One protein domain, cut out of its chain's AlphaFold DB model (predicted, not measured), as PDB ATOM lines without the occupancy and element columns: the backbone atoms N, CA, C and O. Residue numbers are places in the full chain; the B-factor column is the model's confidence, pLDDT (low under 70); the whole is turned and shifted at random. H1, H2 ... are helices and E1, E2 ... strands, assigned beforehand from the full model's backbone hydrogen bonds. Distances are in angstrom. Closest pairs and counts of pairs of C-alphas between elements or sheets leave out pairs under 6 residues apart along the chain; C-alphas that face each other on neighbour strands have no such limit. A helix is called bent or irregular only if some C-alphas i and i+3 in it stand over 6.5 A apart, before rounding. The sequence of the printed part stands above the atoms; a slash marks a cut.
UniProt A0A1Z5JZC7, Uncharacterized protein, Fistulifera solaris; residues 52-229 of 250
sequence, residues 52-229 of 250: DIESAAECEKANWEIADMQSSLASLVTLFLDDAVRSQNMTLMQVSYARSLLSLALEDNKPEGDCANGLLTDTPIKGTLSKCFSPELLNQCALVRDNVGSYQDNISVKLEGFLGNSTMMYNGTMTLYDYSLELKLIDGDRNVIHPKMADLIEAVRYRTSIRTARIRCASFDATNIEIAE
ATOM      1  N   ASP A  52     -60.351 -25.418   6.819       81.56
ATOM      2  CA  ASP A  52     -59.820 -26.716   7.236       81.56
ATOM      3  C   ASP A  52     -59.939 -26.908   8.747       81.56
ATOM      4  O   ASP A  52     -58.974 -26.860   9.510       81.56
ATOM      5  N   ILE A  53     -61.197 -27.032   9.181       82.75
ATOM      6  CA  ILE A  53     -61.577 -27.123  10.593       82.75
ATOM      7  C   ILE A  53     -61.082 -28.447  11.181       82.75
ATOM      8  O   ILE A  53     -60.701 -28.497  12.348       82.75
ATOM      9  N   GLU A  54     -61.056 -29.512  10.383       80.50
ATOM     10  CA  GLU A  54     -60.593 -30.830  10.797       80.50
ATOM     11  C   GLU A  54     -59.099 -30.820  11.144       80.50
ATOM     12  O   GLU A  54     -58.725 -31.254  12.236       80.50
ATOM     13  N   SER A  55     -58.236 -30.290  10.270       83.06
ATOM     14  CA  SER A  55     -56.797 -30.205  10.553       83.06
ATOM     15  C   SER A  55     -56.488 -29.172  11.636       83.06
ATOM     16  O   SER A  55     -55.587 -29.392  12.449       83.06
ATOM     17  N   ALA A  56     -57.257 -28.079  11.710       86.88
ATOM     18  CA  ALA A  56     -57.132 -27.096  12.786       86.88
ATOM     19  C   ALA A  56     -57.447 -27.722  14.154       86.88
ATOM     20  O   ALA A  56     -56.657 -27.587  15.088       86.88
ATOM     21  N   ALA A  57     -58.535 -28.490  14.260       86.69
ATOM     22  CA  ALA A  57     -58.908 -29.185  15.490       86.69
ATOM     23  C   ALA A  57     -57.870 -30.243  15.910       86.69
ATOM     24  O   ALA A  57     -57.615 -30.430  17.101       86.69
ATOM     25  N   GLU A  58     -57.237 -30.934  14.957       86.12
ATOM     26  CA  GLU A  58     -56.138 -31.855  15.270       86.12
ATOM     27  C   GLU A  58     -54.887 -31.137  15.780       86.12
ATOM     28  O   GLU A  58     -54.274 -31.597  16.745       86.12
ATOM     29  N   CYS A  59     -54.528 -30.003  15.175       90.38
ATOM     30  CA  CYS A  59     -53.454 -29.147  15.667       90.38
ATOM     31  C   CYS A  59     -53.745 -28.667  17.100       90.38
ATOM     32  O   CYS A  59     -52.894 -28.791  17.984       90.38
ATOM     33  N   GLU A  60     -54.968 -28.200  17.377       91.50
ATOM     34  CA  GLU A  60     -55.365 -27.761  18.720       91.50
ATOM     35  C   GLU A  60     -55.277 -28.904  19.732       91.50
ATOM     36  O   GLU A  60     -54.774 -28.731  20.846       91.50
ATOM     37  N   LYS A  61     -55.709 -30.104  19.334       90.31
ATOM     38  CA  LYS A  61     -55.584 -31.307  20.154       90.31
ATOM     39  C   LYS A  61     -54.120 -31.652  20.436       90.31
ATOM     40  O   LYS A  61     -53.802 -32.037  21.558       90.31
ATOM     41  N   ALA A  62     -53.228 -31.500  19.458       90.50
ATOM     42  CA  ALA A  62     -51.795 -31.714  19.643       90.50
ATOM     43  C   ALA A  62     -51.209 -30.759  20.699       90.50
ATOM     44  O   ALA A  62     -50.499 -31.208  21.602       90.50
ATOM     45  N   ASN A  63     -51.569 -29.473  20.648       92.75
ATOM     46  CA  ASN A  63     -51.175 -28.489  21.663       92.75
ATOM     47  C   ASN A  63     -51.737 -28.850  23.054       92.75
ATOM     48  O   ASN A  63     -51.025 -28.766  24.058       92.75
ATOM     49  N   TRP A  64     -52.987 -29.317  23.124       91.94
ATOM     50  CA  TRP A  64     -53.618 -29.764  24.373       91.94
ATOM     51  C   TRP A  64     -52.911 -30.957  25.023       91.94
ATOM     52  O   TRP A  64     -52.741 -30.977  26.239       91.94
ATOM     53  N   GLU A  65     -52.464 -31.934  24.237       90.88
ATOM     54  CA  GLU A  65     -51.720 -33.099  24.739       90.88
ATOM     55  C   GLU A  65     -50.376 -32.694  25.375       90.88
ATOM     56  O   GLU A  65     -49.932 -33.305  26.352       90.88
ATOM     57  N   ILE A  66     -49.725 -31.644  24.859       91.94
ATOM     58  CA  ILE A  66     -48.511 -31.082  25.471       91.94
ATOM     59  C   ILE A  66     -48.851 -30.402  26.796       91.94
ATOM     60  O   ILE A  66     -48.179 -30.651  27.801       91.94
ATOM     61  N   ALA A  67     -49.902 -29.581  26.818       91.62
ATOM     62  CA  ALA A  67     -50.339 -28.879  28.020       91.62
ATOM     63  C   ALA A  67     -50.758 -29.850  29.141       91.62
ATOM     64  O   ALA A  67     -50.389 -29.656  30.302       91.62
ATOM     65  N   ASP A  68     -51.467 -30.932  28.809       90.75
ATOM     66  CA  ASP A  68     -51.841 -31.985  29.763       90.75
ATOM     67  C   ASP A  68     -50.604 -32.663  30.374       90.75
ATOM     68  O   ASP A  68     -50.478 -32.821  31.593       90.75
ATOM     69  N   MET A  69     -49.621 -32.982  29.533       89.94
ATOM     70  CA  MET A  69     -48.348 -33.548  29.966       89.94
ATOM     71  C   MET A  69     -47.575 -32.604  30.904       89.94
ATOM     72  O   MET A  69     -47.105 -33.059  31.954       89.94
ATOM     73  N   GLN A  70     -47.490 -31.306  30.587       92.75
ATOM     74  CA  GLN A  70     -46.886 -30.294  31.467       92.75
ATOM     75  C   GLN A  70     -47.629 -30.200  32.807       92.75
ATOM     76  O   GLN A  70     -46.998 -30.228  33.866       92.75
ATOM     77  N   SER A  71     -48.963 -30.145  32.780       90.94
ATOM     78  CA  SER A  71     -49.813 -30.062  33.977       90.94
ATOM     79  C   SER A  71     -49.622 -31.267  34.904       90.94
ATOM     80  O   SER A  71     -49.466 -31.131  36.124       90.94
ATOM     81  N   SER A  72     -49.545 -32.466  34.322       89.94
ATOM     82  CA  SER A  72     -49.286 -33.697  35.064       89.94
ATOM     83  C   SER A  72     -47.901 -33.701  35.722       89.94
ATOM     84  O   SER A  72     -47.769 -34.107  36.881       89.94
ATOM     85  N   LEU A  73     -46.868 -33.219  35.023       91.75
ATOM     86  CA  LEU A  73     -45.521 -33.099  35.582       91.75
ATOM     87  C   LEU A  73     -45.456 -32.042  36.695       91.75
ATOM     88  O   LEU A  73     -44.909 -32.312  37.765       91.75
ATOM     89  N   ALA A  74     -46.053 -30.867  36.485       91.06
ATOM     90  CA  ALA A  74     -46.095 -29.792  37.475       91.06
ATOM     91  C   ALA A  74     -46.799 -30.227  38.771       91.06
ATOM     92  O   ALA A  74     -46.343 -29.908  39.874       91.06
ATOM     93  N   SER A  75     -47.872 -31.013  38.651       90.56
ATOM     94  CA  SER A  75     -48.593 -31.580  39.796       90.56
ATOM     95  C   SER A  75     -47.723 -32.550  40.599       90.56
ATOM     96  O   SER A  75     -47.645 -32.441  41.824       90.56
ATOM     97  N   LEU A  76     -47.010 -33.458  39.921       89.50
ATOM     98  CA  LEU A  76     -46.072 -34.385  40.565       89.50
ATOM     99  C   LEU A  76     -44.968 -33.632  41.317       89.50
ATOM    100  O   LEU A  76     -44.680 -33.938  42.474       89.50
ATOM    101  N   VAL A  77     -44.366 -32.632  40.673       92.00
ATOM    102  CA  VAL A  77     -43.271 -31.863  41.271       92.00
ATOM    103  C   VAL A  77     -43.754 -31.032  42.452       92.00
ATOM    104  O   VAL A  77     -43.052 -30.924  43.454       92.00
ATOM    105  N   THR A  78     -44.967 -30.487  42.384       92.88
ATOM    106  CA  THR A  78     -45.553 -29.763  43.515       92.88
ATOM    107  C   THR A  78     -45.658 -30.663  44.743       92.88
ATOM    108  O   THR A  78     -45.184 -30.266  45.807       92.88
ATOM    109  N   LEU A  79     -46.169 -31.889  44.581       92.25
ATOM    110  CA  LEU A  79     -46.258 -32.877  45.662       92.25
ATOM    111  C   LEU A  79     -44.878 -33.258  46.215       92.25
ATOM    112  O   LEU A  79     -44.697 -33.299  47.431       92.25
ATOM    113  N   PHE A  80     -43.905 -33.501  45.334       93.94
ATOM    114  CA  PHE A  80     -42.531 -33.827  45.725       93.94
ATOM    115  C   PHE A  80     -41.893 -32.707  46.558       93.94
ATOM    116  O   PHE A  80     -41.302 -32.950  47.609       93.94
ATOM    117  N   LEU A  81     -42.022 -31.461  46.102       93.75
ATOM    118  CA  LEU A  81     -41.408 -30.320  46.770       93.75
ATOM    119  C   LEU A  81     -42.109 -29.972  48.084       93.75
ATOM    120  O   LEU A  81     -41.435 -29.597  49.040       93.75
ATOM    121  N   ASP A  82     -43.429 -30.135  48.168       93.38
ATOM    122  CA  ASP A  82     -44.158 -29.953  49.426       93.38
ATOM    123  C   ASP A  82     -43.710 -30.968  50.491       93.38
ATOM    124  O   ASP A  82     -43.546 -30.602  51.659       93.38
ATOM    125  N   ASP A  83     -43.453 -32.220  50.101       93.31
ATOM    126  CA  ASP A  83     -42.858 -33.224  50.989       93.31
ATOM    127  C   ASP A  83     -41.431 -32.846  51.414       93.31
ATOM    128  O   ASP A  83     -41.089 -32.933  52.598       93.31
ATOM    129  N   ALA A  84     -40.611 -32.335  50.492       93.00
ATOM    130  CA  ALA A  84     -39.252 -31.886  50.794       93.00
ATOM    131  C   ALA A  84     -39.218 -30.746  51.834       93.00
ATOM    132  O   ALA A  84     -38.333 -30.736  52.695       93.00
ATOM    133  N   VAL A  85     -40.194 -29.827  51.808       93.88
ATOM    134  CA  VAL A  85     -40.349 -28.793  52.852       93.88
ATOM    135  C   VAL A  85     -40.792 -29.410  54.175       93.88
ATOM    136  O   VAL A  85     -40.210 -29.116  55.220       93.88
ATOM    137  N   ARG A  86     -41.823 -30.265  54.160       93.19
ATOM    138  CA  ARG A  86     -42.383 -30.871  55.384       93.19
ATOM    139  C   ARG A  86     -41.371 -31.738  56.121       93.19
ATOM    140  O   ARG A  86     -41.347 -31.738  57.346       93.19
ATOM    141  N   SER A  87     -40.522 -32.436  55.375       92.81
ATOM    142  CA  SER A  87     -39.435 -33.262  55.903       92.81
ATOM    143  C   SER A  87     -38.181 -32.465  56.286       92.81
ATOM    144  O   SER A  87     -37.189 -33.072  56.676       92.81
ATOM    145  N   GLN A  88     -38.211 -31.125  56.197       86.38
ATOM    146  CA  GLN A  88     -37.079 -30.223  56.465       86.38
ATOM    147  C   GLN A  88     -35.826 -30.520  55.623       86.38
ATOM    148  O   GLN A  88     -34.722 -30.115  55.980       86.38
ATOM    149  N   ASN A  89     -35.990 -31.194  54.482       92.19
ATOM    150  CA  ASN A  89     -34.890 -31.505  53.575       92.19
ATOM    151  C   ASN A  89     -34.597 -30.355  52.603       92.19
ATOM    152  O   ASN A  89     -33.492 -30.287  52.080       92.19
ATOM    153  N   MET A  90     -35.566 -29.469  52.349       94.88
ATOM    154  CA  MET A  90     -35.384 -28.229  51.587       94.88
ATOM    155  C   MET A  90     -36.060 -27.049  52.286       94.88
ATOM    156  O   MET A  90     -37.125 -27.172  52.889       94.88
ATOM    157  N   THR A  91     -35.461 -25.871  52.148       95.81
ATOM    158  CA  THR A  91     -36.068 -24.597  52.549       95.81
ATOM    159  C   THR A  91     -37.121 -24.139  51.535       95.81
ATOM    160  O   THR A  91     -37.077 -24.492  50.355       95.81
ATOM    161  N   LEU A  92     -38.041 -23.271  51.969       94.69
ATOM    162  CA  LEU A  92     -39.044 -22.658  51.086       94.69
ATOM    163  C   LEU A  92     -38.417 -21.887  49.912       94.69
ATOM    164  O   LEU A  92     -38.992 -21.851  48.824       94.69
ATOM    165  N   MET A  93     -37.241 -21.289  50.125       95.44
ATOM    166  CA  MET A  93     -36.517 -20.550  49.092       95.44
ATOM    167  C   MET A  93     -35.962 -21.498  48.024       95.44
ATOM    168  O   MET A  93     -36.211 -21.292  46.840       95.44
ATOM    169  N   GLN A  94     -35.308 -22.587  48.445       96.25
ATOM    170  CA  GLN A  94     -34.818 -23.628  47.534       96.25
ATOM    171  C   GLN A  94     -35.959 -24.251  46.723       96.25
ATOM    172  O   GLN A  94     -35.820 -24.465  45.523       96.25
ATOM    173  N   VAL A  95     -37.109 -24.498  47.353       95.75
ATOM    174  CA  VAL A  95     -38.289 -25.053  46.677       95.75
ATOM    175  C   VAL A  95     -38.896 -24.080  45.674       95.75
ATOM    176  O   VAL A  95     -39.200 -24.475  44.550       95.75
ATOM    177  N   SER A  96     -39.060 -22.811  46.046       94.56
ATOM    178  CA  SER A  96     -39.573 -21.787  45.127       94.56
ATOM    179  C   SER A  96     -38.658 -21.631  43.914       94.56
ATOM    180  O   SER A  96     -39.135 -21.564  42.781       94.56
ATOM    181  N   TYR A  97     -37.346 -21.665  44.140       96.38
ATOM    182  CA  TYR A  97     -36.371 -21.619  43.065       96.38
ATOM    183  C   TYR A  97     -36.431 -22.865  42.169       96.38
ATOM    184  O   TYR A  97     -36.557 -22.724  40.955       96.38
ATOM    185  N   ALA A  98     -36.481 -24.076  42.733       95.88
ATOM    186  CA  ALA A  98     -36.639 -25.312  41.959       95.88
ATOM    187  C   ALA A  98     -37.921 -25.316  41.099       95.88
ATOM    188  O   ALA A  98     -37.883 -25.733  39.942       95.88
ATOM    189  N   ARG A  99     -39.042 -24.789  41.620       94.94
ATOM    190  CA  ARG A  99     -40.282 -24.596  40.841       94.94
ATOM    191  C   ARG A  99     -40.074 -23.643  39.671       94.94
ATOM    192  O   ARG A  99     -40.532 -23.936  38.571       94.94
ATOM    193  N   SER A 100     -39.379 -22.527  39.897       95.06
ATOM    194  CA  SER A 100     -39.095 -21.556  38.836       95.06
ATOM    195  C   SER A 100     -38.229 -22.161  37.728       95.06
ATOM    196  O   SER A 100     -38.554 -22.009  36.554       95.06
ATOM    197  N   LEU A 101     -37.202 -22.940  38.087       96.38
ATOM    198  CA  LEU A 101     -36.349 -23.636  37.125       96.38
ATOM    199  C   LEU A 101     -37.119 -24.681  36.320       96.38
ATOM    200  O   LEU A 101     -36.935 -24.777  35.110       96.38
ATOM    201  N   LEU A 102     -38.011 -25.438  36.965       95.81
ATOM    202  CA  LEU A 102     -38.876 -26.365  36.243       95.81
ATOM    203  C   LEU A 102     -39.816 -25.625  35.291       95.81
ATOM    204  O   LEU A 102     -39.976 -26.062  34.158       95.81
ATOM    205  N   SER A 103     -40.420 -24.514  35.717       95.38
ATOM    206  CA  SER A 103     -41.276 -23.718  34.832       95.38
ATOM    207  C   SER A 103     -40.506 -23.226  33.607       95.38
ATOM    208  O   SER A 103     -41.041 -23.267  32.505       95.38
ATOM    209  N   LEU A 104     -39.247 -22.812  33.779       95.69
ATOM    210  CA  LEU A 104     -38.375 -22.454  32.661       95.69
ATOM    211  C   LEU A 104     -38.093 -23.662  31.759       95.69
ATOM    212  O   LEU A 104     -38.172 -23.542  30.542       95.69
ATOM    213  N   ALA A 105     -37.815 -24.833  32.335       96.12
ATOM    214  CA  ALA A 105     -37.569 -26.063  31.576       96.12
ATOM    215  C   ALA A 105     -38.794 -26.544  30.792       96.12
ATOM    216  O   ALA A 105     -38.635 -27.128  29.721       96.12
ATOM    217  N   LEU A 106     -39.998 -26.293  31.311       95.62
ATOM    218  CA  LEU A 106     -41.255 -26.606  30.644       95.62
ATOM    219  C   LEU A 106     -41.535 -25.666  29.468       95.62
ATOM    220  O   LEU A 106     -42.038 -26.130  28.451       95.62
ATOM    221  N   GLU A 107     -41.211 -24.380  29.566       95.00
ATOM    222  CA  GLU A 107     -41.480 -23.438  28.470       95.00
ATOM    223  C   GLU A 107     -40.363 -23.388  27.424       95.00
ATOM    224  O   GLU A 107     -40.618 -23.111  26.251       95.00
ATOM    225  N   ASP A 108     -39.123 -23.690  27.807       93.62
ATOM    226  CA  ASP A 108     -38.004 -23.672  26.876       93.62
ATOM    227  C   ASP A 108     -38.203 -24.686  25.737       93.62
ATOM    228  O   ASP A 108     -38.395 -25.883  25.969       93.62
ATOM    229  N   ASN A 109     -38.115 -24.208  24.492       91.12
ATOM    230  CA  ASN A 109     -38.333 -24.976  23.261       91.12
ATOM    231  C   ASN A 109     -39.593 -25.868  23.288       91.12
ATOM    232  O   ASN A 109     -39.578 -26.977  22.746       91.12
ATOM    233  N   LYS A 110     -40.666 -25.413  23.945       94.38
ATOM    234  CA  LYS A 110     -41.971 -26.076  23.887       94.38
ATOM    235  C   LYS A 110     -42.466 -26.084  22.431       94.38
ATOM    236  O   LYS A 110     -42.546 -25.013  21.831       94.38
ATOM    237  N   PRO A 111     -42.782 -27.252  21.844       93.00
ATOM    238  CA  PRO A 111     -43.412 -27.288  20.534       93.00
ATOM    239  C   PRO A 111     -44.833 -26.733  20.648       93.00
ATOM    240  O   PRO A 111     -45.578 -27.146  21.529       93.00
ATOM    241  N   GLU A 112     -45.209 -25.815  19.767       92.94
ATOM    242  CA  GLU A 112     -46.549 -25.231  19.726       92.94
ATOM    243  C   GLU A 112     -46.918 -24.961  18.268       92.94
ATOM    244  O   GLU A 112     -46.157 -24.318  17.542       92.94
ATOM    245  N   GLY A 113     -48.044 -25.518  17.825       90.00
ATOM    246  CA  GLY A 113     -48.555 -25.319  16.473       90.00
ATOM    247  C   GLY A 113     -49.436 -24.075  16.384       90.00
ATOM    248  O   GLY A 113     -50.308 -23.877  17.233       90.00
ATOM    249  N   ASP A 114     -49.254 -23.264  15.339       92.50
ATOM    250  CA  ASP A 114     -50.164 -22.160  15.005       92.50
ATOM    251  C   ASP A 114     -51.395 -22.690  14.255       92.50
ATOM    252  O   ASP A 114     -51.440 -22.729  13.025       92.50
ATOM    253  N   CYS A 115     -52.407 -23.113  15.011       89.31
ATOM    254  CA  CYS A 115     -53.604 -23.759  14.468       89.31
ATOM    255  C   CYS A 115     -54.581 -22.797  13.764       89.31
ATOM    256  O   CYS A 115     -55.647 -23.225  13.323       89.31
ATOM    257  N   ALA A 116     -54.239 -21.510  13.647       88.94
ATOM    258  CA  ALA A 116     -54.971 -20.549  12.824       88.94
ATOM    259  C   ALA A 116     -54.329 -20.365  11.437       88.94
ATOM    260  O   ALA A 116     -55.013 -19.989  10.477       88.94
ATOM    261  N   ASN A 117     -53.027 -20.634  11.310       87.25
ATOM    262  CA  ASN A 117     -52.301 -20.489  10.056       87.25
ATOM    263  C   ASN A 117     -52.690 -21.585   9.056       87.25
ATOM    264  O   ASN A 117     -52.434 -22.766   9.276       87.25
ATOM    265  N   GLY A 118     -53.286 -21.176   7.935       79.00
ATOM    266  CA  GLY A 118     -53.803 -22.089   6.916       79.00
ATOM    267  C   GLY A 118     -55.236 -22.553   7.155       79.00
ATOM    268  O   GLY A 118     -55.692 -23.443   6.442       79.00
ATOM    269  N   LEU A 119     -55.965 -21.959   8.110       83.19
ATOM    270  CA  LEU A 119     -57.385 -22.264   8.311       83.19
ATOM    271  C   LEU A 119     -58.194 -22.035   7.032       83.19
ATOM    272  O   LEU A 119     -59.035 -22.856   6.701       83.19
ATOM    273  N   LEU A 120     -57.907 -20.960   6.296       82.75
ATOM    274  CA  LEU A 120     -58.444 -20.729   4.957       82.75
ATOM    275  C   LEU A 120     -57.483 -21.311   3.919       82.75
ATOM    276  O   LEU A 120     -56.378 -20.797   3.756       82.75
ATOM    277  N   THR A 121     -57.917 -22.337   3.191       77.31
ATOM    278  CA  THR A 121     -57.132 -22.983   2.128       77.31
ATOM    279  C   THR A 121     -57.958 -23.183   0.863       77.31
ATOM    280  O   THR A 121     -59.157 -23.446   0.917       77.31
ATOM    281  N   ASP A 122     -57.319 -23.087  -0.297       73.94
ATOM    282  CA  ASP A 122     -57.873 -23.468  -1.597       73.94
ATOM    283  C   ASP A 122     -57.003 -24.515  -2.312       73.94
ATOM    284  O   ASP A 122     -57.182 -24.742  -3.508       73.94
ATOM    285  N   THR A 123     -56.090 -25.181  -1.587       76.75
ATOM    286  CA  THR A 123     -55.123 -26.133  -2.159       76.75
ATOM    287  C   THR A 123     -55.814 -27.434  -2.583       76.75
ATOM    288  O   THR A 123     -56.151 -28.251  -1.720       76.75
ATOM    289  N   PRO A 124     -56.007 -27.689  -3.891       74.81
ATOM    290  CA  PRO A 124     -56.819 -28.808  -4.350       74.81
ATOM    291  C   PRO A 124     -56.073 -30.141  -4.291       74.81
ATOM    292  O   PRO A 124     -54.899 -30.236  -4.666       74.81
ATOM    293  N   ILE A 125     -56.794 -31.215  -3.969       74.06
ATOM    294  CA  ILE A 125     -56.314 -32.579  -4.224       74.06
ATOM    295  C   ILE A 125     -56.575 -32.910  -5.699       74.06
ATOM    296  O   ILE A 125     -57.708 -32.829  -6.187       74.06
ATOM    297  N   LYS A 126     -55.537 -33.269  -6.465       70.44
ATOM    298  CA  LYS A 126     -55.715 -33.511  -7.905       70.44
ATOM    299  C   LYS A 126     -56.601 -34.736  -8.139       70.44
ATOM    300  O   LYS A 126     -56.645 -35.661  -7.346       70.44
ATOM    301  N   GLY A 127     -57.370 -34.708  -9.229       65.69
ATOM    302  CA  GLY A 127     -58.329 -35.773  -9.545       65.69
ATOM    303  C   GLY A 127     -59.599 -35.766  -8.686       65.69
ATOM    304  O   GLY A 127     -60.467 -36.605  -8.905       65.69
ATOM    305  N   THR A 128     -59.749 -34.806  -7.768       68.06
ATOM    306  CA  THR A 128     -60.963 -34.621  -6.969       68.06
ATOM    307  C   THR A 128     -61.617 -33.273  -7.277       68.06
ATOM    308  O   THR A 128     -60.944 -32.282  -7.560       68.06
ATOM    309  N   LEU A 129     -62.950 -33.242  -7.272       64.94
ATOM    310  CA  LEU A 129     -63.734 -32.007  -7.324       64.94
ATOM    311  C   LEU A 129     -64.093 -31.628  -5.883       64.94
ATOM    312  O   LEU A 129     -64.410 -32.516  -5.091       64.94
ATOM    313  N   SER A 130     -64.072 -30.335  -5.543       68.94
ATOM    314  CA  SER A 130     -64.462 -29.781  -4.225       68.94
ATOM    315  C   SER A 130     -63.653 -30.219  -2.998       68.94
ATOM    316  O   SER A 130     -64.070 -29.930  -1.887       68.94
ATOM    317  N   LYS A 131     -62.511 -30.889  -3.154       74.19
ATOM    318  CA  LYS A 131     -61.668 -31.333  -2.035       74.19
ATOM    319  C   LYS A 131     -60.361 -30.544  -1.995       74.19
ATOM    320  O   LYS A 131     -59.619 -30.537  -2.982       74.19
ATOM    321  N   CYS A 132     -60.066 -29.949  -0.847       77.06
ATOM    322  CA  CYS A 132     -58.809 -29.254  -0.581       77.06
ATOM    323  C   CYS A 132     -58.238 -29.650   0.783       77.06
ATOM    324  O   CYS A 132     -58.900 -30.318   1.570       77.06
ATOM    325  N   PHE A 133     -57.007 -29.241   1.059       81.56
ATOM    326  CA  PHE A 133     -56.346 -29.446   2.348       81.56
ATOM    327  C   PHE A 133     -55.494 -28.231   2.701       81.56
ATOM    328  O   PHE A 133     -55.178 -27.430   1.821       81.56
ATOM    329  N   SER A 134     -55.112 -28.078   3.964       86.12
ATOM    330  CA  SER A 134     -54.211 -27.018   4.421       86.12
ATOM    331  C   SER A 134     -52.797 -27.556   4.664       86.12
ATOM    332  O   SER A 134     -52.543 -28.164   5.708       86.12
ATOM    333  N   PRO A 135     -51.843 -27.362   3.729       82.44
ATOM    334  CA  PRO A 135     -50.449 -27.746   3.948       82.44
ATOM    335  C   PRO A 135     -49.874 -27.141   5.232       82.44
ATOM    336  O   PRO A 135     -49.115 -27.798   5.943       82.44
ATOM    337  N   GLU A 136     -50.232 -25.896   5.538       87.56
ATOM    338  CA  GLU A 136     -49.763 -25.174   6.713       87.56
ATOM    339  C   GLU A 136     -50.242 -25.854   7.999       87.56
ATOM    340  O   GLU A 136     -49.395 -26.209   8.817       87.56
ATOM    341  N   LEU A 137     -51.543 -26.130   8.160       87.94
ATOM    342  CA  LEU A 137     -52.076 -26.790   9.365       87.94
ATOM    343  C   LEU A 137     -51.531 -28.207   9.544       87.94
ATOM    344  O   LEU A 137     -51.175 -28.614  10.654       87.94
ATOM    345  N   LEU A 138     -51.416 -28.946   8.442       85.25
ATOM    346  CA  LEU A 138     -50.802 -30.266   8.431       85.25
ATOM    347  C   LEU A 138     -49.349 -30.208   8.933       85.25
ATOM    348  O   LEU A 138     -48.953 -31.013   9.782       85.25
ATOM    349  N   ASN A 139     -48.577 -29.220   8.480       87.88
ATOM    350  CA  ASN A 139     -47.210 -28.997   8.947       87.88
ATOM    351  C   ASN A 139     -47.149 -28.575  10.422       87.88
ATOM    352  O   ASN A 139     -46.235 -29.009  11.122       87.88
ATOM    353  N   GLN A 140     -48.103 -27.780  10.920       90.69
ATOM    354  CA  GLN A 140     -48.155 -27.397  12.338       90.69
ATOM    355  C   GLN A 140     -48.365 -28.614  13.247       90.69
ATOM    356  O   GLN A 140     -47.644 -28.782  14.231       90.69
ATOM    357  N   CYS A 141     -49.289 -29.516  12.898       88.44
ATOM    358  CA  CYS A 141     -49.482 -30.746  13.670       88.44
ATOM    359  C   CYS A 141     -48.237 -31.650  13.611       88.44
ATOM    360  O   CYS A 141     -47.793 -32.167  14.640       88.44
ATOM    361  N   ALA A 142     -47.629 -31.806  12.428       87.38
ATOM    362  CA  ALA A 142     -46.408 -32.595  12.259       87.38
ATOM    363  C   ALA A 142     -45.231 -32.033  13.073       87.38
ATOM    364  O   ALA A 142     -44.550 -32.797  13.754       87.38
ATOM    365  N   LEU A 143     -45.042 -30.708  13.085       91.62
ATOM    366  CA  LEU A 143     -44.032 -30.031  13.903       91.62
ATOM    367  C   LEU A 143     -44.164 -30.421  15.373       91.62
ATOM    368  O   LEU A 143     -43.170 -30.733  16.029       91.62
ATOM    369  N   VAL A 144     -45.386 -30.418  15.893       92.12
ATOM    370  CA  VAL A 144     -45.652 -30.779  17.282       92.12
ATOM    371  C   VAL A 144     -45.396 -32.273  17.519       92.12
ATOM    372  O   VAL A 144     -44.664 -32.635  18.445       92.12
ATOM    373  N   ARG A 145     -45.947 -33.146  16.668       89.88
ATOM    374  CA  ARG A 145     -45.787 -34.609  16.749       89.88
ATOM    375  C   ARG A 145     -44.320 -35.035  16.727       89.88
ATOM    376  O   ARG A 145     -43.925 -35.893  17.513       89.88
ATOM    377  N   ASP A 146     -43.528 -34.452  15.839       90.88
ATOM    378  CA  ASP A 146     -42.156 -34.892  15.591       90.88
ATOM    379  C   ASP A 146     -41.199 -34.378  16.680       90.88
ATOM    380  O   ASP A 146     -40.213 -35.039  17.014       90.88
ATOM    381  N   ASN A 147     -41.523 -33.246  17.316       92.69
ATOM    382  CA  ASN A 147     -40.685 -32.639  18.349       92.69
ATOM    383  C   ASN A 147     -41.075 -33.015  19.788       92.69
ATOM    384  O   ASN A 147     -40.222 -32.924  20.674       92.69
ATOM    385  N   VAL A 148     -42.309 -33.469  20.054       92.06
ATOM    386  CA  VAL A 148     -42.788 -33.731  21.430       92.06
ATOM    387  C   VAL A 148     -41.925 -34.745  22.188       92.06
ATOM    388  O   VAL A 148     -41.704 -34.588  23.389       92.06
ATOM    389  N   GLY A 149     -41.398 -35.762  21.497       89.88
ATOM    390  CA  GLY A 149     -40.544 -36.782  22.108       89.88
ATOM    391  C   GLY A 149     -39.224 -36.200  22.617       89.88
ATOM    392  O   GLY A 149     -38.901 -36.341  23.797       89.88
ATOM    393  N   SER A 150     -38.514 -35.482  21.742       91.50
ATOM    394  CA  SER A 150     -37.258 -34.795  22.080       91.50
ATOM    395  C   SER A 150     -37.471 -33.715  23.141       91.50
ATOM    396  O   SER A 150     -36.678 -33.587  24.074       91.50
ATOM    397  N   TYR A 151     -38.569 -32.962  23.042       93.62
ATOM    398  CA  TYR A 151     -38.952 -31.978  24.045       93.62
ATOM    399  C   TYR A 151     -39.094 -32.623  25.432       93.62
ATOM    400  O   TYR A 151     -38.415 -32.192  26.361       93.62
ATOM    401  N   GLN A 152     -39.882 -33.699  25.555       92.12
ATOM    402  CA  GLN A 152     -40.078 -34.435  26.812       92.12
ATOM    403  C   GLN A 152     -38.772 -34.950  27.420       92.12
ATOM    404  O   GLN A 152     -38.539 -34.788  28.620       92.12
ATOM    405  N   ASP A 153     -37.920 -35.567  26.602       90.94
ATOM    406  CA  ASP A 153     -36.673 -36.178  27.072       90.94
ATOM    407  C   ASP A 153     -35.710 -35.122  27.638       90.94
ATOM    408  O   ASP A 153     -35.014 -35.357  28.630       90.94
ATOM    409  N   ASN A 154     -35.736 -33.916  27.067       94.81
ATOM    410  CA  ASN A 154     -34.829 -32.836  27.432       94.81
ATOM    411  C   ASN A 154     -35.271 -32.002  28.644       94.81
ATOM    412  O   ASN A 154     -34.456 -31.229  29.139       94.81
ATOM    413  N   ILE A 155     -36.496 -32.140  29.170       95.94
ATOM    414  CA  ILE A 155     -36.954 -31.320  30.317       95.94
ATOM    415  C   ILE A 155     -36.023 -31.492  31.530       95.94
ATOM    416  O   ILE A 155     -35.618 -30.507  32.145       95.94
ATOM    417  N   SER A 156     -35.636 -32.732  31.853       95.12
ATOM    418  CA  SER A 156     -34.724 -33.005  32.978       95.12
ATOM    419  C   SER A 156     -33.320 -32.431  32.748       95.12
ATOM    420  O   SER A 156     -32.736 -31.847  33.658       95.12
ATOM    421  N   VAL A 157     -32.818 -32.523  31.514       95.75
ATOM    422  CA  VAL A 157     -31.514 -31.979  31.105       95.75
ATOM    423  C   VAL A 157     -31.508 -30.454  31.196       95.75
ATOM    424  O   VAL A 157     -30.537 -29.870  31.662       95.75
ATOM    425  N   LYS A 158     -32.600 -29.796  30.798       96.62
ATOM    426  CA  LYS A 158     -32.755 -28.338  30.908       96.62
ATOM    427  C   LYS A 158     -32.826 -27.885  32.354       96.62
ATOM    428  O   LYS A 158     -32.151 -26.930  32.716       96.62
ATOM    429  N   LEU A 159     -33.603 -28.584  33.182       96.25
ATOM    430  CA  LEU A 159     -33.675 -28.315  34.617       96.25
ATOM    431  C   LEU A 159     -32.279 -28.354  35.258       96.25
ATOM    432  O   LEU A 159     -31.905 -27.430  35.978       96.25
ATOM    433  N   GLU A 160     -31.500 -29.392  34.956       95.25
ATOM    434  CA  GLU A 160     -30.118 -29.537  35.421       95.25
ATOM    435  C   GLU A 160     -29.196 -28.455  34.832       95.25
ATOM    436  O   GLU A 160     -28.443 -27.807  35.556       95.25
ATOM    437  N   GLY A 161     -29.307 -28.177  33.532       95.94
ATOM    438  CA  GLY A 161     -28.523 -27.146  32.852       95.94
ATOM    439  C   GLY A 161     -28.781 -25.734  33.381       95.94
ATOM    440  O   GLY A 161     -27.850 -24.930  33.462       95.94
ATOM    441  N   PHE A 162     -30.014 -25.422  33.790       97.31
ATOM    442  CA  PHE A 162     -30.349 -24.117  34.352       97.31
ATOM    443  C   PHE A 162     -29.710 -23.866  35.717       97.31
ATOM    444  O   PHE A 162     -29.330 -22.727  35.978       97.31
ATOM    445  N   LEU A 163     -29.515 -24.900  36.544       96.38
ATOM    446  CA  LEU A 163     -28.766 -24.766  37.799       96.38
ATOM    447  C   LEU A 163     -27.348 -24.238  37.546       96.38
ATOM    448  O   LEU A 163     -26.865 -23.355  38.246       96.38
ATOM    449  N   GLY A 164     -26.686 -24.748  36.506       94.88
ATOM    450  CA  GLY A 164     -25.333 -24.346  36.124       94.88
ATOM    451  C   GLY A 164     -25.257 -23.123  35.205       94.88
ATOM    452  O   GLY A 164     -24.178 -22.832  34.686       94.88
ATOM    453  N   ASN A 165     -26.363 -22.426  34.925       95.94
ATOM    454  CA  ASN A 165     -26.387 -21.409  33.875       95.94
ATOM    455  C   ASN A 165     -25.828 -20.059  34.356       95.94
ATOM    456  O   ASN A 165     -26.488 -19.295  35.057       95.94
ATOM    457  N   SER A 166     -24.612 -19.742  33.907       95.31
ATOM    458  CA  SER A 166     -23.882 -18.508  34.229       95.31
ATOM    459  C   SER A 166     -24.134 -17.354  33.251       95.31
ATOM    460  O   SER A 166     -23.379 -16.387  33.234       95.31
ATOM    461  N   THR A 167     -25.132 -17.474  32.377       94.69
ATOM    462  CA  THR A 167     -25.472 -16.450  31.368       94.69
ATOM    463  C   THR A 167     -26.882 -15.908  31.549       94.69
ATOM    464  O   THR A 167     -27.139 -14.739  31.276       94.69
ATOM    465  N   MET A 168     -27.795 -16.744  32.039       94.69
ATOM    466  CA  MET A 168     -29.171 -16.361  32.296       94.69
ATOM    467  C   MET A 168     -29.273 -15.672  33.653       94.69
ATOM    468  O   MET A 168     -28.883 -16.228  34.680       94.69
ATOM    469  N   MET A 169     -29.811 -14.456  33.646       95.00
ATOM    470  CA  MET A 169     -30.017 -13.665  34.852       95.00
ATOM    471  C   MET A 169     -31.223 -14.196  35.631       95.00
ATOM    472  O   MET A 169     -32.316 -14.312  35.080       95.00
ATOM    473  N   TYR A 170     -31.035 -14.487  36.918       91.81
ATOM    474  CA  TYR A 170     -32.137 -14.725  37.851       91.81
ATOM    475  C   TYR A 170     -32.819 -13.403  38.226       91.81
ATOM    476  O   TYR A 170     -34.042 -13.300  38.288       91.81
ATOM    477  N   ASN A 171     -32.006 -12.373  38.461       89.38
ATOM    478  CA  ASN A 171     -32.429 -11.002  38.724       89.38
ATOM    479  C   ASN A 171     -31.408 -10.024  38.118       89.38
ATOM    480  O   ASN A 171     -30.448 -10.451  37.492       89.38
ATOM    481  N   GLY A 172     -31.566  -8.712  38.308       89.19
ATOM    482  CA  GLY A 172     -30.658  -7.714  37.716       89.19
ATOM    483  C   GLY A 172     -29.186  -7.787  38.161       89.19
ATOM    484  O   GLY A 172     -28.364  -7.061  37.611       89.19
ATOM    485  N   THR A 173     -28.845  -8.628  39.143       92.44
ATOM    486  CA  THR A 173     -27.511  -8.692  39.765       92.44
ATOM    487  C   THR A 173     -26.888 -10.087  39.809       92.44
ATOM    488  O   THR A 173     -25.678 -10.184  39.971       92.44
ATOM    489  N   MET A 174     -27.678 -11.155  39.682       94.44
ATOM    490  CA  MET A 174     -27.235 -12.542  39.847       94.44
ATOM    491  C   MET A 174     -27.708 -13.419  38.695       94.44
ATOM    492  O   MET A 174     -28.862 -13.323  38.264       94.44
ATOM    493  N   THR A 175     -26.839 -14.318  38.245       97.12
ATOM    494  CA  THR A 175     -27.200 -15.390  37.312       97.12
ATOM    495  C   THR A 175     -27.901 -16.544  38.031       97.12
ATOM    496  O   THR A 175     -27.905 -16.621  39.263       97.12
ATOM    497  N   LEU A 176     -28.499 -17.466  37.272       97.06
ATOM    498  CA  LEU A 176     -29.030 -18.711  37.835       97.06
ATOM    499  C   LEU A 176     -27.927 -19.528  38.527       97.06
ATOM    500  O   LEU A 176     -28.165 -20.080  39.599       97.06
ATOM    501  N   TYR A 177     -26.716 -19.546  37.969       97.56
ATOM    502  CA  TYR A 177     -25.552 -20.178  38.588       97.56
ATOM    503  C   TYR A 177     -25.209 -19.565  39.953       97.56
ATOM    504  O   TYR A 177     -25.106 -20.294  40.940       97.56
ATOM    505  N   ASP A 178     -25.101 -18.234  40.030       97.25
ATOM    506  CA  ASP A 178     -24.764 -17.541  41.283       97.25
ATOM    507  C   ASP A 178     -25.801 -17.840  42.371       97.25
ATOM    508  O   ASP A 178     -25.458 -18.109  43.525       97.25
ATOM    509  N   TYR A 179     -27.081 -17.844  41.997       97.38
ATOM    510  CA  TYR A 179     -28.164 -18.107  42.936       97.38
ATOM    511  C   TYR A 179     -28.244 -19.589  43.340       97.38
ATOM    512  O   TYR A 179     -28.495 -19.906  44.503       97.38
ATOM    513  N   SER A 180     -27.948 -20.514  42.424       97.62
ATOM    514  CA  SER A 180     -27.857 -21.952  42.721       97.62
ATOM    515  C   SER A 180     -26.739 -22.274  43.717       97.62
ATOM    516  O   SER A 180     -26.924 -23.125  44.595       97.62
ATOM    517  N   LEU A 181     -25.601 -21.576  43.615       97.25
ATOM    518  CA  LEU A 181     -24.504 -21.652  44.581       97.25
ATOM    519  C   LEU A 181     -24.908 -21.099  45.951       97.25
ATOM    520  O   LEU A 181     -24.675 -21.756  46.967       97.25
ATOM    521  N   GLU A 182     -25.533 -19.917  45.994       96.62
ATOM    522  CA  GLU A 182     -25.990 -19.296  47.245       96.62
ATOM    523  C   GLU A 182     -26.958 -20.218  48.003       96.62
ATOM    524  O   GLU A 182     -26.843 -20.410  49.217       96.62
ATOM    525  N   LEU A 183     -27.862 -20.867  47.268       96.62
ATOM    526  CA  LEU A 183     -28.827 -21.824  47.803       96.62
ATOM    527  C   LEU A 183     -28.240 -23.208  48.116       96.62
ATOM    528  O   LEU A 183     -28.980 -24.085  48.577       96.62
ATOM    529  N   LYS A 184     -26.935 -23.417  47.893       97.12
ATOM    530  CA  LYS A 184     -26.228 -24.694  48.097       97.12
ATOM    531  C   LYS A 184     -26.889 -25.859  47.358       97.12
ATOM    532  O   LYS A 184     -26.968 -26.972  47.880       97.12
ATOM    533  N   LEU A 185     -27.415 -25.588  46.165       96.94
ATOM    534  CA  LEU A 185     -27.985 -26.612  45.289       96.94
ATOM    535  C   LEU A 185     -26.902 -27.295  44.458       96.94
ATOM    536  O   LEU A 185     -26.982 -28.502  44.219       96.94
ATOM    537  N   ILE A 186     -25.884 -26.521  44.084       97.62
ATOM    538  CA  ILE A 186     -24.709 -26.967  43.340       97.62
ATOM    539  C   ILE A 186     -23.407 -26.577  44.050       97.62
ATOM    540  O   ILE A 186     -23.418 -25.748  44.963       97.62
ATOM    541  N   ASP A 187     -22.294 -27.161  43.613       96.25
ATOM    542  CA  ASP A 187     -20.937 -26.717  43.944       96.25
ATOM    543  C   ASP A 187     -20.330 -25.805  42.857       96.25
ATOM    544  O   ASP A 187     -20.947 -25.521  41.826       96.25
ATOM    545  N   GLY A 188     -19.100 -25.332  43.096       93.56
ATOM    546  CA  GLY A 188     -18.359 -24.482  42.154       93.56
ATOM    547  C   GLY A 188     -17.998 -25.167  40.830       93.56
ATOM    548  O   GLY A 188     -17.707 -24.478  39.854       93.56
ATOM    549  N   ASP A 189     -18.073 -26.496  40.777       94.06
ATOM    550  CA  ASP A 189     -17.856 -27.305  39.577       94.06
ATOM    551  C   ASP A 189     -19.179 -27.626  38.853       94.06
ATOM    552  O   ASP A 189     -19.186 -28.357  37.864       94.06
ATOM    553  N   ARG A 190     -20.295 -27.019  39.293       92.75
ATOM    554  CA  ARG A 190     -21.662 -27.173  38.759       92.75
ATOM    555  C   ARG A 190     -22.293 -28.540  39.020       92.75
ATOM    556  O   ARG A 190     -23.314 -28.856  38.409       92.75
ATOM    557  N   ASN A 191     -21.751 -29.334  39.935       95.69
ATOM    558  CA  ASN A 191     -22.372 -30.595  40.317       95.69
ATOM    559  C   ASN A 191     -23.552 -30.330  41.247       95.69
ATOM    560  O   ASN A 191     -23.448 -29.524  42.170       95.69
ATOM    561  N   VAL A 192     -24.660 -31.044  41.051       96.44
ATOM    562  CA  VAL A 192     -25.806 -30.995  41.968       96.44
ATOM    563  C   VAL A 192     -25.440 -31.702  43.271       96.44
ATOM    564  O   VAL A 192     -25.324 -32.924  43.314       96.44
ATOM    565  N   ILE A 193     -25.275 -30.932  44.346       96.19
ATOM    566  CA  ILE A 193     -24.881 -31.448  45.668       96.19
ATOM    567  C   ILE A 193     -26.066 -31.623  46.615       96.19
ATOM    568  O   ILE A 193     -25.971 -32.340  47.611       96.19
ATOM    569  N   HIS A 194     -27.192 -30.964  46.333       96.19
ATOM    570  CA  HIS A 194     -28.362 -31.047  47.194       96.19
ATOM    571  C   HIS A 194     -29.165 -32.321  46.892       96.19
ATOM    572  O   HIS A 194     -29.739 -32.430  45.803       96.19
ATOM    573  N   PRO A 195     -29.314 -33.257  47.850       93.88
ATOM    574  CA  PRO A 195     -29.870 -34.585  47.579       93.88
ATOM    575  C   PRO A 195     -31.303 -34.517  47.047       93.88
ATOM    576  O   PRO A 195     -31.625 -35.163  46.059       93.88
ATOM    577  N   LYS A 196     -32.155 -33.648  47.611       94.94
ATOM    578  CA  LYS A 196     -33.525 -33.477  47.096       94.94
ATOM    579  C   LYS A 196     -33.620 -32.794  45.734       94.94
ATOM    580  O   LYS A 196     -34.616 -32.989  45.049       94.94
ATOM    581  N   MET A 197     -32.608 -32.024  45.334       96.44
ATOM    582  CA  MET A 197     -32.577 -31.457  43.986       96.44
ATOM    583  C   MET A 197     -32.188 -32.536  42.972       96.44
ATOM    584  O   MET A 197     -32.803 -32.624  41.914       96.44
ATOM    585  N   ALA A 198     -31.237 -33.407  43.326       96.12
ATOM    586  CA  ALA A 198     -30.898 -34.578  42.522       96.12
ATOM    587  C   ALA A 198     -32.096 -35.540  42.385       96.12
ATOM    588  O   ALA A 198     -32.452 -35.914  41.268       96.12
ATOM    589  N   ASP A 199     -32.780 -35.853  43.493       95.69
ATOM    590  CA  ASP A 199     -34.014 -36.653  43.498       95.69
ATOM    591  C   ASP A 199     -35.103 -36.027  42.604       95.69
ATOM    592  O   ASP A 199     -35.803 -36.741  41.889       95.69
ATOM    593  N   LEU A 200     -35.257 -34.695  42.626       95.62
ATOM    594  CA  LEU A 200     -36.221 -33.987  41.779       95.62
ATOM    595  C   LEU A 200     -35.896 -34.162  40.294       95.62
ATOM    596  O   LEU A 200     -36.795 -34.466  39.510       95.62
ATOM    597  N   ILE A 201     -34.637 -33.950  39.902       96.25
ATOM    598  CA  ILE A 201     -34.195 -34.101  38.507       96.25
ATOM    599  C   ILE A 201     -34.488 -35.523  38.023       96.25
ATOM    600  O   ILE A 201     -35.019 -35.701  36.926       96.25
ATOM    601  N   GLU A 202     -34.225 -36.523  38.862       95.00
ATOM    602  CA  GLU A 202     -34.520 -37.917  38.541       95.00
ATOM    603  C   GLU A 202     -36.028 -38.201  38.486       95.00
ATOM    604  O   GLU A 202     -36.495 -38.878  37.574       95.00
ATOM    605  N   ALA A 203     -36.828 -37.632  39.391       93.44
ATOM    606  CA  ALA A 203     -38.284 -37.760  39.354       93.44
ATOM    607  C   ALA A 203     -38.882 -37.154  38.073       93.44
ATOM    608  O   ALA A 203     -39.780 -37.744  37.465       93.44
ATOM    609  N   VAL A 204     -38.364 -36.003  37.634       95.00
ATOM    610  CA  VAL A 204     -38.730 -35.378  36.357       95.00
ATOM    611  C   VAL A 204     -38.336 -36.290  35.199       95.00
ATOM    612  O   VAL A 204     -39.185 -36.591  34.364       95.00
ATOM    613  N   ARG A 205     -37.095 -36.791  35.178       94.56
ATOM    614  CA  ARG A 205     -36.583 -37.710  34.148       94.56
ATOM    615  C   ARG A 205     -37.426 -38.981  34.037       94.56
ATOM    616  O   ARG A 205     -37.823 -39.376  32.942       94.56
ATOM    617  N   TYR A 206     -37.765 -39.593  35.168       91.25
ATOM    618  CA  TYR A 206     -38.642 -40.756  35.207       91.25
ATOM    619  C   TYR A 206     -40.040 -40.414  34.685       91.25
ATOM    620  O   TYR A 206     -40.577 -41.125  33.835       91.25
ATOM    621  N   ARG A 207     -40.638 -39.305  35.134       90.19
ATOM    622  CA  ARG A 207     -41.982 -38.915  34.698       90.19
ATOM    623  C   ARG A 207     -42.042 -38.617  33.204       90.19
ATOM    624  O   ARG A 207     -43.033 -39.000  32.582       90.19
ATOM    625  N   THR A 208     -41.037 -37.965  32.626       89.69
ATOM    626  CA  THR A 208     -41.017 -37.650  31.189       89.69
ATOM    627  C   THR A 208     -40.733 -38.870  30.318       89.69
ATOM    628  O   THR A 208     -41.211 -38.921  29.187       89.69
ATOM    629  N   SER A 209     -40.071 -39.900  30.858       86.75
ATOM    630  CA  SER A 209     -39.934 -41.197  30.176       86.75
ATOM    631  C   SER A 209     -41.285 -41.894  29.936       86.75
ATOM    632  O   SER A 209     -41.441 -42.667  28.988       86.75
ATOM    633  N   ILE A 210     -42.299 -41.583  30.754       84.88
ATOM    634  CA  ILE A 210     -43.673 -42.037  30.545       84.88
ATOM    635  C   ILE A 210     -44.302 -41.142  29.475       84.88
ATOM    636  O   ILE A 210     -44.764 -40.035  29.756       84.88
ATOM    637  N   ARG A 211     -44.342 -41.646  28.239       79.81
ATOM    638  CA  ARG A 211     -44.956 -40.975  27.084       79.81
ATOM    639  C   ARG A 211     -46.460 -40.777  27.301       79.81
ATOM    640  O   ARG A 211     -47.261 -41.654  26.971       79.81
ATOM    641  N   THR A 212     -46.840 -39.639  27.884       72.06
ATOM    642  CA  THR A 212     -48.250 -39.302  28.141       72.06
ATOM    643  C   THR A 212     -48.898 -38.538  27.002       72.06
ATOM    644  O   THR A 212     -50.041 -38.840  26.689       72.06
ATOM    645  N   ALA A 213     -48.166 -37.647  26.327       74.94
ATOM    646  CA  ALA A 213     -48.674 -37.012  25.113       74.94
ATOM    647  C   ALA A 213     -48.725 -38.040  23.973       74.94
ATOM    648  O   ALA A 213     -47.694 -38.612  23.598       74.94
ATOM    649  N   ARG A 214     -49.916 -38.290  23.424       76.81
ATOM    650  CA  ARG A 214     -50.116 -39.199  22.282       76.81
ATOM    651  C   ARG A 214     -50.669 -38.432  21.097       76.81
ATOM    652  O   ARG A 214     -51.841 -38.537  20.748       76.81
ATOM    653  N   ILE A 215     -49.776 -37.706  20.445       81.50
ATOM    654  CA  ILE A 215     -50.124 -36.840  19.326       81.50
ATOM    655  C   ILE A 215     -50.267 -37.692  18.067       81.50
ATOM    656  O   ILE A 215     -49.295 -38.245  17.553       81.50
ATOM    657  N   ARG A 216     -51.510 -37.843  17.606       74.56
ATOM    658  CA  ARG A 216     -51.856 -38.497  16.342       74.56
ATOM    659  C   ARG A 216     -52.415 -37.425  15.416       74.56
ATOM    660  O   ARG A 216     -53.520 -36.957  15.655       74.56
ATOM    661  N   CYS A 217     -51.642 -37.047  14.404       81.31
ATOM    662  CA  CYS A 217     -52.091 -36.170  13.323       81.31
ATOM    663  C   CYS A 217     -52.756 -37.044  12.251       81.31
ATOM    664  O   CYS A 217     -52.134 -37.381  11.244       81.31
ATOM    665  N   ALA A 218     -53.966 -37.540  12.521       75.31
ATOM    666  CA  ALA A 218     -54.611 -38.524  11.656       75.31
ATOM    667  C   ALA A 218     -55.036 -37.911  10.313       75.31
ATOM    668  O   ALA A 218     -54.883 -38.572   9.285       75.31
ATOM    669  N   SER A 219     -55.462 -36.647  10.302       71.88
ATOM    670  CA  SER A 219     -55.687 -35.843   9.097       71.88
ATOM    671  C   SER A 219     -54.411 -35.728   8.267       71.88
ATOM    672  O   SER A 219     -54.454 -35.941   7.061       71.88
ATOM    673  N   PHE A 220     -53.256 -35.494   8.898       73.62
ATOM    674  CA  PHE A 220     -51.961 -35.469   8.203       73.62
ATOM    675  C   PHE A 220     -51.656 -36.797   7.509       73.62
ATOM    676  O   PHE A 220     -51.319 -36.822   6.323       73.62
ATOM    677  N   ASP A 221     -51.783 -37.911   8.227       76.50
ATOM    678  CA  ASP A 221     -51.487 -39.232   7.673       76.50
ATOM    679  C   ASP A 221     -52.481 -39.601   6.555       76.50
ATOM    680  O   ASP A 221     -52.080 -40.105   5.505       76.50
ATOM    681  N   ALA A 222     -53.771 -39.305   6.742       71.19
ATOM    682  CA  ALA A 222     -54.818 -39.556   5.756       71.19
ATOM    683  C   ALA A 222     -54.633 -38.716   4.486       71.19
ATOM    684  O   ALA A 222     -54.695 -39.256   3.380       71.19
ATOM    685  N   THR A 223     -54.350 -37.422   4.628       74.00
ATOM    686  CA  THR A 223     -54.167 -36.511   3.493       74.00
ATOM    687  C   THR A 223     -52.897 -36.829   2.714       74.00
ATOM    688  O   THR A 223     -52.922 -36.800   1.486       74.00
ATOM    689  N   ASN A 224     -51.810 -37.243   3.373       73.88
ATOM    690  CA  ASN A 224     -50.621 -37.726   2.666       73.88
ATOM    691  C   ASN A 224     -50.897 -38.981   1.830       73.88
ATOM    692  O   ASN A 224     -50.359 -39.109   0.730       73.88
ATOM    693  N   ILE A 225     -51.749 -39.890   2.315       75.81
ATOM    694  CA  ILE A 225     -52.183 -41.060   1.539       75.81
ATOM    695  C   ILE A 225     -53.023 -40.614   0.335       75.81
ATOM    696  O   ILE A 225     -52.717 -41.022  -0.784       75.81
ATOM    697  N   GLU A 226     -54.019 -39.736   0.523       72.56
ATOM    698  CA  GLU A 226     -54.847 -39.231  -0.588       72.56
ATOM    699  C   GLU A 226     -54.003 -38.485  -1.642       72.56
ATOM    700  O   GLU A 226     -54.193 -38.684  -2.843       72.56
ATOM    701  N   ILE A 227     -53.019 -37.684  -1.221       70.75
ATOM    702  CA  ILE A 227     -52.077 -37.003  -2.122       70.75
ATOM    703  C   ILE A 227     -51.191 -38.006  -2.865       70.75
ATOM    704  O   ILE A 227     -50.962 -37.837  -4.063       70.75
ATOM    705  N   ALA A 228     -50.672 -39.032  -2.190       74.38
ATOM    706  CA  ALA A 228     -49.826 -40.040  -2.823       74.38
ATOM    707  C   ALA A 228     -50.597 -40.864  -3.869       74.38
ATOM    708  O   ALA A 228     -50.050 -41.178  -4.927       74.38
ATOM    709  N   GLU A 229     -51.865 -41.176  -3.600       75.06
ATOM    710  CA  GLU A 229     -52.733 -41.949  -4.495       75.06
ATOM    711  C   GLU A 229     -53.242 -41.124  -5.688       75.06
ATOM    712  O   GLU A 229     -53.313 -41.634  -6.808       75.06
TER     713      GLU A 229
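AT A GLANCE: This is residues 52 to 229 of the 250 residues of an uncharacterized protein of Fistulifera solaris (UniProt A0A1Z5JZC7). A long, slender rod is built along one long helix, H1: the arm H3a of a bent helix runs beside its first half, and H2 and H5 run beside its second half. The other arm, H3b, turns off and packs on H2 and H5, H4 with its loops makes a head near the end where H1 finishes, and H6 and the short strand E1 lie at the opposite end. The printed part has 178 residues with six named helices and one named strand, in the order H1, H2, E1, H3, H4, H5, H6, and its class is mostly helix. It is loose, with a radius of gyration of the C-alphas of 21.0 A, and spans 68 by 31 by 22 A.

IN THESE COORDINATES: H1, residues 53 to 86, begins with C-alpha 53 at (-61.577, -27.123, 10.593) and is 48.9 A long. H2 is residues 92 to 107, 22.8 A. H3, residues 135 to 163, was assigned as one helix by its hydrogen bonds but is bent, with C-alphas 153 and 156 7.0 A apart; its arms are H3a, residues 135 to 153, 28.2 A, and H3b, residues 156 to 163, 11.3 A. H3a is itself irregular, with C-alphas 146 and 149 7.0 A apart and a kink of 29 degrees near residue 147. E1 is residues 131 to 133, H4 residues 176 to 182 and H5 residues 195 to 209, 21.2 A. H6, residues 218 to 229, ends with C-alpha 229 at (-52.733, -41.949, -4.495).

HOW THE PARTS SIT: H1, H2, H3a and H5 form an up-and-down bundle, each running against the one before it. H1 and H2 are a helical hairpin, touching at Leu 81 and Val 95, closest C-alphas 6.1 A, at a shallow tilt of 17 degrees. Residues 55 to 66 of H1 touch H3a, closest C-alphas Cys 59 and Cys 141, 4.7 A; residues 73 to 84 touch H5, closest C-alphas Leu 73 and Arg 207, 6.9 A. H3b touches H2, closest C-alphas Ala 105 and Lys 158, 5.4 A, and H5, closest C-alphas Ser 156 and Arg 205, 5.2 A. H4 touches H3b, closest C-alphas Leu 163 and Tyr 177, 5.7 A. H6 touches H3a, closest C-alphas Leu 138 and Phe 220, 5.3 A. E1 pairs with no named strand; its residues 132 to 133 pair antiparallel with residues 123 to 124. Every O i to N i+4 pair is within hydrogen-bond range in H1, H2, H4, H5 and H6, against 13 of 15 in H3a and 3 of 4 in H3b.

THE WHOLE: The C-alphas of Gln 88 and Gly 127, the two farthest apart, are 69.6 A apart. The printed part has no cut; the links H2 to E1, H3 to H4 and H4 to H5 are long. Mean pLDDT of the printed part is 89.2, and residues 127 to 130 are under 70.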